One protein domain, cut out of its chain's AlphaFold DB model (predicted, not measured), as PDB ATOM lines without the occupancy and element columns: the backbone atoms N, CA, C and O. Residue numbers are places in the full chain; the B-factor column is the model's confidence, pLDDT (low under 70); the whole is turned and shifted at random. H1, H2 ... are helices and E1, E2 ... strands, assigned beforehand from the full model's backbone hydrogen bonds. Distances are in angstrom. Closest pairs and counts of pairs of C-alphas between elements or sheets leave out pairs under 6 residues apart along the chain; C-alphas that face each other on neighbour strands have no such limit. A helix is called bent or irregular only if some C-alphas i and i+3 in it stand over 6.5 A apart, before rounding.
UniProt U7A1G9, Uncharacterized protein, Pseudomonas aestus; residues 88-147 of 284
ATOM      1  N   THR A  88      33.831  58.014  11.176       82.62
ATOM      2  CA  THR A  88      32.427  57.830  11.534       82.62
ATOM      3  C   THR A  88      32.022  56.377  11.331       82.62
ATOM      4  O   THR A  88      32.132  55.833  10.235       82.62
ATOM      5  N   PHE A  89      31.512  55.766  12.391       84.19
ATOM      6  CA  PHE A  89      31.032  54.394  12.430       84.19
ATOM      7  C   PHE A  89      29.521  54.394  12.616       84.19
ATOM      8  O   PHE A  89      28.982  55.106  13.469       84.19
ATOM      9  N   GLU A  90      28.829  53.586  11.824       89.19
ATOM     10  CA  GLU A  90      27.387  53.429  11.917       89.19
ATOM     11  C   GLU A  90      27.030  52.053  12.481       89.19
ATOM     12  O   GLU A  90      27.461  51.019  11.977       89.19
ATOM     13  N   PHE A  91      26.204  52.047  13.523       85.44
ATOM     14  CA  PHE A  91      25.709  50.857  14.192       85.44
ATOM     15  C   PHE A  91      24.220  50.700  13.903       85.44
ATOM     16  O   PHE A  91      23.428  51.607  14.155       85.44
ATOM     17  N   LEU A  92      23.840  49.525  13.406       89.75
ATOM     18  CA  LEU A  92      22.453  49.133  13.189       89.75
ATOM     19  C   LEU A  92      22.107  47.998  14.151       89.75
ATOM     20  O   LEU A  92      22.693  46.919  14.074       89.75
ATOM     21  N   ASN A  93      21.111  48.202  15.010       85.00
ATOM     22  CA  ASN A  93      20.543  47.103  15.778       85.00
ATOM     23  C   ASN A  93      19.634  46.260  14.856       85.00
ATOM     24  O   ASN A  93      18.616  46.764  14.369       85.00
ATOM     25  N   PRO A  94      19.945  44.976  14.597       86.94
ATOM     26  CA  PRO A  94      19.221  44.180  13.606       86.94
ATOM     27  C   PRO A  94      17.772  43.866  14.007       86.94
ATOM     28  O   PRO A  94      16.946  43.650  13.113       86.94
ATOM     29  N   LEU A  95      17.465  43.870  15.310       85.56
ATOM     30  CA  LEU A  95      16.148  43.552  15.870       85.56
ATOM     31  C   LEU A  95      15.256  44.792  15.969       85.56
ATOM     32  O   LEU A  95      14.106  44.748  15.545       85.56
ATOM     33  N   THR A  96      15.786  45.900  16.493       90.31
ATOM     34  CA  THR A  96      15.007  47.138  16.689       90.31
ATOM     35  C   THR A  96      15.050  48.079  15.489       90.31
ATOM     36  O   THR A  96      14.270  49.023  15.432       90.31
ATOM     37  N   LYS A  97      15.960  47.831  14.537       90.06
ATOM     38  CA  LYS A  97      16.285  48.721  13.411       90.06
ATOM     39  C   LYS A  97      16.776  50.113  13.830       90.06
ATOM     40  O   LYS A  97      16.856  50.994  12.978       90.06
ATOM     41  N   ASP A  98      17.139  50.305  15.101       86.19
ATOM     42  CA  ASP A  98      17.723  51.562  15.578       86.19
ATOM     43  C   ASP A  98      19.105  51.773  14.946       86.19
ATOM     44  O   ASP A  98      19.905  50.834  14.869       86.19
ATOM     45  N   ARG A  99      19.367  53.000  14.485       92.06
ATOM     46  CA  ARG A  99      20.621  53.400  13.834       92.06
ATOM     47  C   ARG A  99      21.310  54.444  14.694       92.06
ATOM     48  O   ARG A  99      20.711  55.455  15.054       92.06
ATOM     49  N   ARG A 100      22.577  54.204  15.016       80.00
ATOM     50  CA  ARG A 100      23.408  55.116  15.803       80.00
ATOM     51  C   ARG A 100      24.703  55.385  15.072       80.00
ATOM     52  O   ARG A 100      25.323  54.473  14.540       80.00
ATOM     53  N   THR A 101      25.121  56.638  15.091       88.44
ATOM     54  CA  THR A 101      26.353  57.075  14.448       88.44
ATOM     55  C   THR A 101      27.301  57.582  15.518       88.44
ATOM     56  O   THR A 101      26.926  58.424  16.331       88.44
ATOM     57  N   VAL A 102      28.521  57.058  15.523       84.25
ATOM     58  CA  VAL A 102      29.591  57.444  16.445       84.25
ATOM     59  C   VAL A 102      30.746  57.975  15.616       84.25
ATOM     60  O   VAL A 102      31.112  57.365  14.621       84.25
ATOM     61  N   SER A 103      31.310  59.115  16.004       80.94
ATOM     62  CA  SER A 103      32.486  59.681  15.339       80.94
ATOM     63  C   SER A 103      33.652  59.730  16.313       80.94
ATOM     64  O   SER A 103      33.483  60.174  17.446       80.94
ATOM     65  N   LEU A 104      34.817  59.270  15.866       78.56
ATOM     66  CA  LEU A 104      36.051  59.236  16.643       78.56
ATOM     67  C   LEU A 104      37.125  60.071  15.956       78.56
ATOM     68  O   LEU A 104      37.222  60.107  14.731       78.56
ATOM     69  N   THR A 105      37.951  60.738  16.750       80.06
ATOM     70  CA  THR A 105      39.153  61.419  16.253       80.06
ATOM     71  C   THR A 105      40.299  60.424  16.073       80.06
ATOM     72  O   THR A 105      40.323  59.383  16.725       80.06
ATOM     73  N   HIS A 106      41.286  60.765  15.241       71.25
ATOM     74  CA  HIS A 106      42.490  59.943  15.061       71.25
ATOM     75  C   HIS A 106      43.181  59.603  16.394       71.25
ATOM     76  O   HIS A 106      43.626  58.481  16.576       71.25
ATOM     77  N   ALA A 107      43.217  60.544  17.344       69.94
ATOM     78  CA  ALA A 107      43.805  60.319  18.665       69.94
ATOM     79  C   ALA A 107      43.039  59.263  19.477       69.94
ATOM     80  O   ALA A 107      43.652  58.385  20.063       69.94
ATOM     81  N   GLN A 108      41.703  59.309  19.465       73.62
ATOM     82  CA  GLN A 108      40.873  58.322  20.168       73.62
ATOM     83  C   GLN A 108      40.965  56.929  19.541       73.62
ATOM     84  O   GLN A 108      40.852  55.932  20.244       73.62
ATOM     85  N   VAL A 109      41.141  56.858  18.219       80.88
ATOM     86  CA  VAL A 109      41.367  55.586  17.526       80.88
ATOM     87  C   VAL A 109      42.761  55.046  17.837       80.88
ATOM     88  O   VAL A 109      42.878  53.863  18.118       80.88
ATOM     89  N   ALA A 110      43.787  55.898  17.832       76.88
ATOM     90  CA  ALA A 110      45.152  55.501  18.167       76.88
ATOM     91  C   ALA A 110      45.266  54.960  19.601       76.88
ATOM     92  O   ALA A 110      45.824  53.890  19.793       76.88
ATOM     93  N   ASP A 111      44.663  55.652  20.568       74.44
ATOM     94  CA  ASP A 111      44.624  55.248  21.980       74.44
ATOM     95  C   ASP A 111      43.885  53.912  22.185       74.44
ATOM     96  O   ASP A 111      44.319  53.046  22.934       74.44
ATOM     97  N   GLY A 112      42.778  53.700  21.465       78.00
ATOM     98  CA  GLY A 112      41.990  52.468  21.571       78.00
ATOM     99  C   GLY A 112      42.495  51.286  20.733       78.00
ATOM    100  O   GLY A 112      41.932  50.199  20.851       78.00
ATOM    101  N   MET A 113      43.483  51.490  19.855       83.00
ATOM    102  CA  MET A 113      43.990  50.477  18.912       83.00
ATOM    103  C   MET A 113      45.519  50.360  18.923       83.00
ATOM    104  O   MET A 113      46.094  49.891  17.942       83.00
ATOM    105  N   GLU A 114      46.169  50.777  20.008       76.75
ATOM    106  CA  GLU A 114      47.628  50.802  20.149       76.75
ATOM    107  C   GLU A 114      48.274  49.463  19.753       76.75
ATOM    108  O   GLU A 114      49.095  49.424  18.836       76.75
ATOM    109  N   ASP A 115      47.798  48.354  20.325       76.62
ATOM    110  CA  ASP A 115      48.289  47.003  20.022       76.62
ATOM    111  C   ASP A 115      48.217  46.675  18.520       76.62
ATOM    112  O   ASP A 115      49.168  46.172  17.927       76.62
ATOM    113  N   THR A 116      47.103  47.017  17.865       81.69
ATOM    114  CA  THR A 116      46.909  46.756  16.428       81.69
ATOM    115  C   THR A 116      47.843  47.602  15.560       81.69
ATOM    116  O   THR A 116      48.244  47.170  14.478       81.69
ATOM    117  N   LEU A 117      48.181  48.814  16.003       82.56
ATOM    118  CA  LEU A 117      49.107  49.688  15.285       82.56
ATOM    119  C   LEU A 117      50.544  49.165  15.376       82.56
ATOM    120  O   LEU A 117      51.218  49.101  14.347       82.56
ATOM    121  N   TYR A 118      50.989  48.729  16.558       80.31
ATOM    122  CA  TYR A 118      52.317  48.130  16.729       80.31
ATOM    123  C   TYR A 118      52.443  46.768  16.037       80.31
ATOM    124  O   TYR A 118      53.474  46.492  15.426       80.31
ATOM    125  N   GLU A 119      51.386  45.950  16.019       82.12
ATOM    126  CA  GLU A 119      51.354  44.719  15.214       82.12
ATOM    127  C   GLU A 119      51.573  45.013  13.723       82.12
ATOM    128  O   GLU A 119      52.372  44.348  13.063       82.12
ATOM    129  N   LYS A 120      50.907  46.045  13.189       83.19
ATOM    130  CA  LYS A 120      51.076  46.458  11.789       83.19
ATOM    131  C   LYS A 120      52.470  47.007  11.502       83.19
ATOM    132  O   LYS A 120      53.019  46.712  10.443       83.19
ATOM    133  N   LEU A 121      53.046  47.762  12.435       81.56
ATOM    134  CA  LEU A 121      54.419  48.251  12.329       81.56
ATOM    135  C   LEU A 121      55.423  47.089  12.301       81.56
ATOM    136  O   LEU A 121      56.342  47.083  11.484       81.56
ATOM    137  N   ASN A 122      55.216  46.078  13.144       79.50
ATOM    138  CA  ASN A 122      56.048  44.881  13.164       79.50
ATOM    139  C   ASN A 122      55.945  44.094  11.850       79.50
ATOM    140  O   ASN A 122      56.964  43.683  11.310       79.50
ATOM    141  N   GLU A 123      54.751  43.948  11.267       81.06
ATOM    142  CA  GLU A 123      54.594  43.339   9.934       81.06
ATOM    143  C   GLU A 123      55.350  44.100   8.830       81.06
ATOM    144  O   GLU A 123      55.848  43.478   7.892       81.06
ATOM    145  N   GLU A 124      55.431  45.429   8.917       79.75
ATOM    146  CA  GLU A 124      56.130  46.260   7.928       79.75
ATOM    147  C   GLU A 124      57.658  46.189   8.079       79.75
ATOM    148  O   GLU A 124      58.383  46.142   7.084       79.75
ATOM    149  N   ILE A 125      58.150  46.160   9.319       75.50
ATOM    150  CA  ILE A 125      59.585  46.155   9.635       75.50
ATOM    151  C   ILE A 125      60.174  44.741   9.560       75.50
ATOM    152  O   ILE A 125      61.339  44.564   9.191       75.50
ATOM    153  N   CYS A 126      59.391  43.716   9.890       75.44
ATOM    154  CA  CYS A 126      59.897  42.363  10.014       75.44
ATOM    155  C   CYS A 126      60.149  41.704   8.653       75.44
ATOM    156  O   CYS A 126      59.255  41.150   8.016       75.44
ATOM    157  N   SER A 127      61.413  41.713   8.226       67.56
ATOM    158  CA  SER A 127      61.893  40.975   7.055       67.56
ATOM    159  C   SER A 127      62.612  39.702   7.495       67.56
ATOM    160  O   SER A 127      63.809  39.721   7.772       67.56
ATOM    161  N   CYS A 128      61.887  38.588   7.585       72.12
ATOM    162  CA  CYS A 128      62.500  37.308   7.931       72.12
ATOM    163  C   CYS A 128      63.151  36.653   6.704       72.12
ATOM    164  O   CYS A 128      62.472  36.371   5.713       72.12
ATOM    165  N   GLU A 129      64.445  36.344   6.792       62.47
ATOM    166  CA  GLU A 129      65.165  35.582   5.770       62.47
ATOM    167  C   GLU A 129      65.420  34.136   6.240       62.47
ATOM    168  O   GLU A 129      65.667  33.890   7.425       62.47
ATOM    169  N   PRO A 130      65.356  33.141   5.339       64.88
ATOM    170  CA  PRO A 130      65.780  31.786   5.665       64.88
ATOM    171  C   PRO A 130      67.308  31.734   5.802       64.88
ATOM    172  O   PRO A 130      68.032  32.111   4.879       64.88
ATOM    173  N   VAL A 131      67.806  31.221   6.931       59.16
ATOM    174  CA  VAL A 131      69.248  31.107   7.196       59.16
ATOM    175  C   VAL A 131      69.672  29.635   7.151       59.16
ATOM    176  O   VAL A 131      69.326  28.835   8.017       59.16
ATOM    177  N   GLY A 132      70.478  29.278   6.146       62.56
ATOM    178  CA  GLY A 132      71.104  27.953   6.017       62.56
ATOM    179  C   GLY A 132      70.283  26.900   5.252       62.56
ATOM    180  O   GLY A 132      69.257  27.191   4.650       62.56
ATOM    181  N   GLU A 133      70.775  25.652   5.235       62.59
ATOM    182  CA  GLU A 133      70.118  24.508   4.560       62.59
ATOM    183  C   GLU A 133      69.006  23.858   5.402       62.59
ATOM    184  O   GLU A 133      68.243  23.021   4.921       62.59
ATOM    185  N   THR A 134      68.905  24.228   6.676       56.19
ATOM    186  CA  THR A 134      67.800  23.831   7.548       56.19
ATOM    187  C   THR A 134      66.729  24.907   7.492       56.19
ATOM    188  O   THR A 134      67.078  26.078   7.496       56.19
ATOM    189  N   ASN A 135      65.449  24.526   7.461       59.03
ATOM    190  CA  ASN A 135      64.277  25.416   7.358       59.03
ATOM    191  C   ASN A 135      64.074  26.340   8.587       59.03
ATOM    192  O   ASN A 135      62.961  26.469   9.096       59.03
ATOM    193  N   VAL A 136      65.144  26.923   9.116       59.56
ATOM    194  CA  VAL A 136      65.155  27.834  10.248       59.56
ATOM    195  C   VAL A 136      65.092  29.243   9.678       59.56
ATOM    196  O   VAL A 136      65.942  29.663   8.894       59.56
ATOM    197  N   VAL A 137      64.024  29.942  10.036       60.94
ATOM    198  CA  VAL A 137      63.812  31.341   9.692       60.94
ATOM    199  C   VAL A 137      64.205  32.152  10.919       60.94
ATOM    200  O   VAL A 137      63.605  31.980  11.980       60.94
ATOM    201  N   GLU A 138      65.224  32.997  10.787       60.66
ATOM    202  CA  GLU A 138      65.599  33.947  11.833       60.66
ATOM    203  C   GLU A 138      64.889  35.276  11.555       60.66
ATOM    204  O   GLU A 138      65.121  35.929  10.539       60.66
ATOM    205  N   CYS A 139      63.984  35.663  12.453       66.81
ATOM    206  CA  CYS A 139      63.289  36.945  12.404       66.81
ATOM    207  C   CYS A 139      63.934  37.888  13.427       66.81
ATOM    208  O   CYS A 139      63.773  37.693  14.631       66.81
ATOM    209  N   ASN A 140      64.651  38.912  12.965       59.03
ATOM    210  CA  ASN A 140      65.284  39.912  13.829       59.03
ATOM    211  C   ASN A 140      64.375  41.139  14.018       59.03
ATOM    212  O   ASN A 140      64.693  42.224  13.537       59.03
ATOM    213  N   CYS A 141      63.196  40.942  14.612       64.50
ATOM    214  CA  CYS A 141      62.114  41.935  14.520       64.50
ATOM    215  C   CYS A 141      61.530  42.399  15.856       64.50
ATOM    216  O   CYS A 141      60.767  43.351  15.863       64.50
ATOM    217  N   TRP A 142      61.848  41.732  16.967       57.47
ATOM    218  CA  TRP A 142      61.161  41.989  18.237       57.47
ATOM    219  C   TRP A 142      61.768  43.166  19.007       57.47
ATOM    220  O   TRP A 142      61.025  43.976  19.536       57.47
ATOM    221  N   ASP A 143      63.093  43.329  18.987       60.75
ATOM    222  CA  ASP A 143      63.741  44.371  19.798       60.75
ATOM    223  C   ASP A 143      63.716  45.763  19.138       60.75
ATOM    224  O   ASP A 143      63.948  46.757  19.811       60.75
ATOM    225  N   TYR A 144      63.457  45.858  17.827       67.50
ATOM    226  CA  TYR A 144      63.562  47.128  17.094       67.50
ATOM    227  C   TYR A 144      62.246  47.905  17.015       67.50
ATOM    228  O   TYR A 144      62.260  49.128  16.940       67.50
ATOM    229  N   THR A 145      61.097  47.223  17.025       71.88
ATOM    230  CA  THR A 145      59.784  47.888  16.990       71.88
ATOM    231  C   THR A 145      59.455  48.593  18.301       71.88
ATOM    232  O   THR A 145      58.736  49.589  18.277       71.88
ATOM    233  N   ASP A 146      60.022  48.117  19.412       67.19
ATOM    234  CA  ASP A 146      59.847  48.679  20.757       67.19
ATOM    235  C   ASP A 146      60.514  50.061  20.919       67.19
ATOM    236  O   ASP A 146      60.198  50.794  21.853       67.19
ATOM    237  N   ASP A 147      61.398  50.444  19.989       76.75
ATOM    238  CA  ASP A 147      62.075  51.746  19.974       76.75
ATOM    239  C   ASP A 147      61.267  52.849  19.250       76.75
ATOM    240  O   ASP A 147      61.725  53.993  19.154       76.75
TER     241      ASP A 147
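AT A GLANCE: This is residues 88 to 147 of the 284 residues of an uncharacterized protein of Pseudomonas aestus (UniProt U7A1G9). What shape does the backbone take? It is a drawn-out chain of parts: a two-stranded hairpin, E1 and E2, at one end, the helices H1 and H2 between, and at the other end a long loop, residues 126 to 141, that folds back on itself and brings the short helix H3 onto H2. What is it made of? The printed part has 60 residues, with two named strands and three named helices in the order E1, E2, H1, H2, H3; the sheet has the order E1 - E2, antiparallel, and the class is mixed, helices and strands. How compact is it? It is extended, a rod spanning 61 by 28 by 11 A, with a radius of gyration of the C-alphas of 19.8 A.

IN THESE COORDINATES: Where are the strands? E1 is residues 88 to 92, 13.3 A long, beginning at C-alpha 88 (32.427, 57.830, 11.534). E2 is residues 99 to 104, 16.7 A long. Where are the helices? H1 is residues 106 to 112, 9.9 A long, and H2 is residues 114 to 125, 16.6 A long, beginning at C-alpha 114 (47.628, 50.802, 20.149). H3 is residues 142 to 145 and ends at C-alpha 145 (59.784, 47.888, 16.990); it is neither bent nor irregular, but only just: C-alphas 142 and 145 are 6.2 A apart.

HOW THE PARTS SIT: How do the strands pair? E1 and E2 are an antiparallel hairpin, with 156 degrees between their directions. N 89 and O 102 are within hydrogen-bond range at 2.8 A, as are N 100 and O 91 at 2.9 A. How do H1 and H2 stand? They are close but not clearly touching, about perpendicular at 78 degrees; their closest C-alphas, those of Ala 110 and Leu 117, are 7.6 A apart. What does H3 touch, and what stays apart? H3 and H2 touch, their closest C-alphas being those of Asn 122 and Thr 145 at 6.1 A. H3 is apart from H1, and E1 and E2 are each apart from H2 and H3. Are the helix backbones complete? In H1 and H2 every O i to N i+4 pair is within hydrogen-bond range; H3 is too short for such a pair, and its one O i to N i+3 pair is not within range.

THE WHOLE: How far does it reach? The two C-alphas farthest apart, those of Thr 96 and Glu 133, are 60.8 A apart. Which stretches link the parts? The printed part has no cut; the link from H2 to H3 is long, 16 residues, and within it residues 129 to 130 pair antiparallel with residues 137 to 138. Residues 93 to 98 stand free, as do residues 110 to 116, of which 110 to 112 belong to H1 and 114 to 116 to H2. Where is confidence low? The mean pLDDT of the printed part is 75.4, and residue 107, residue 127, residues 129 to 144 and residue 146 are under 70.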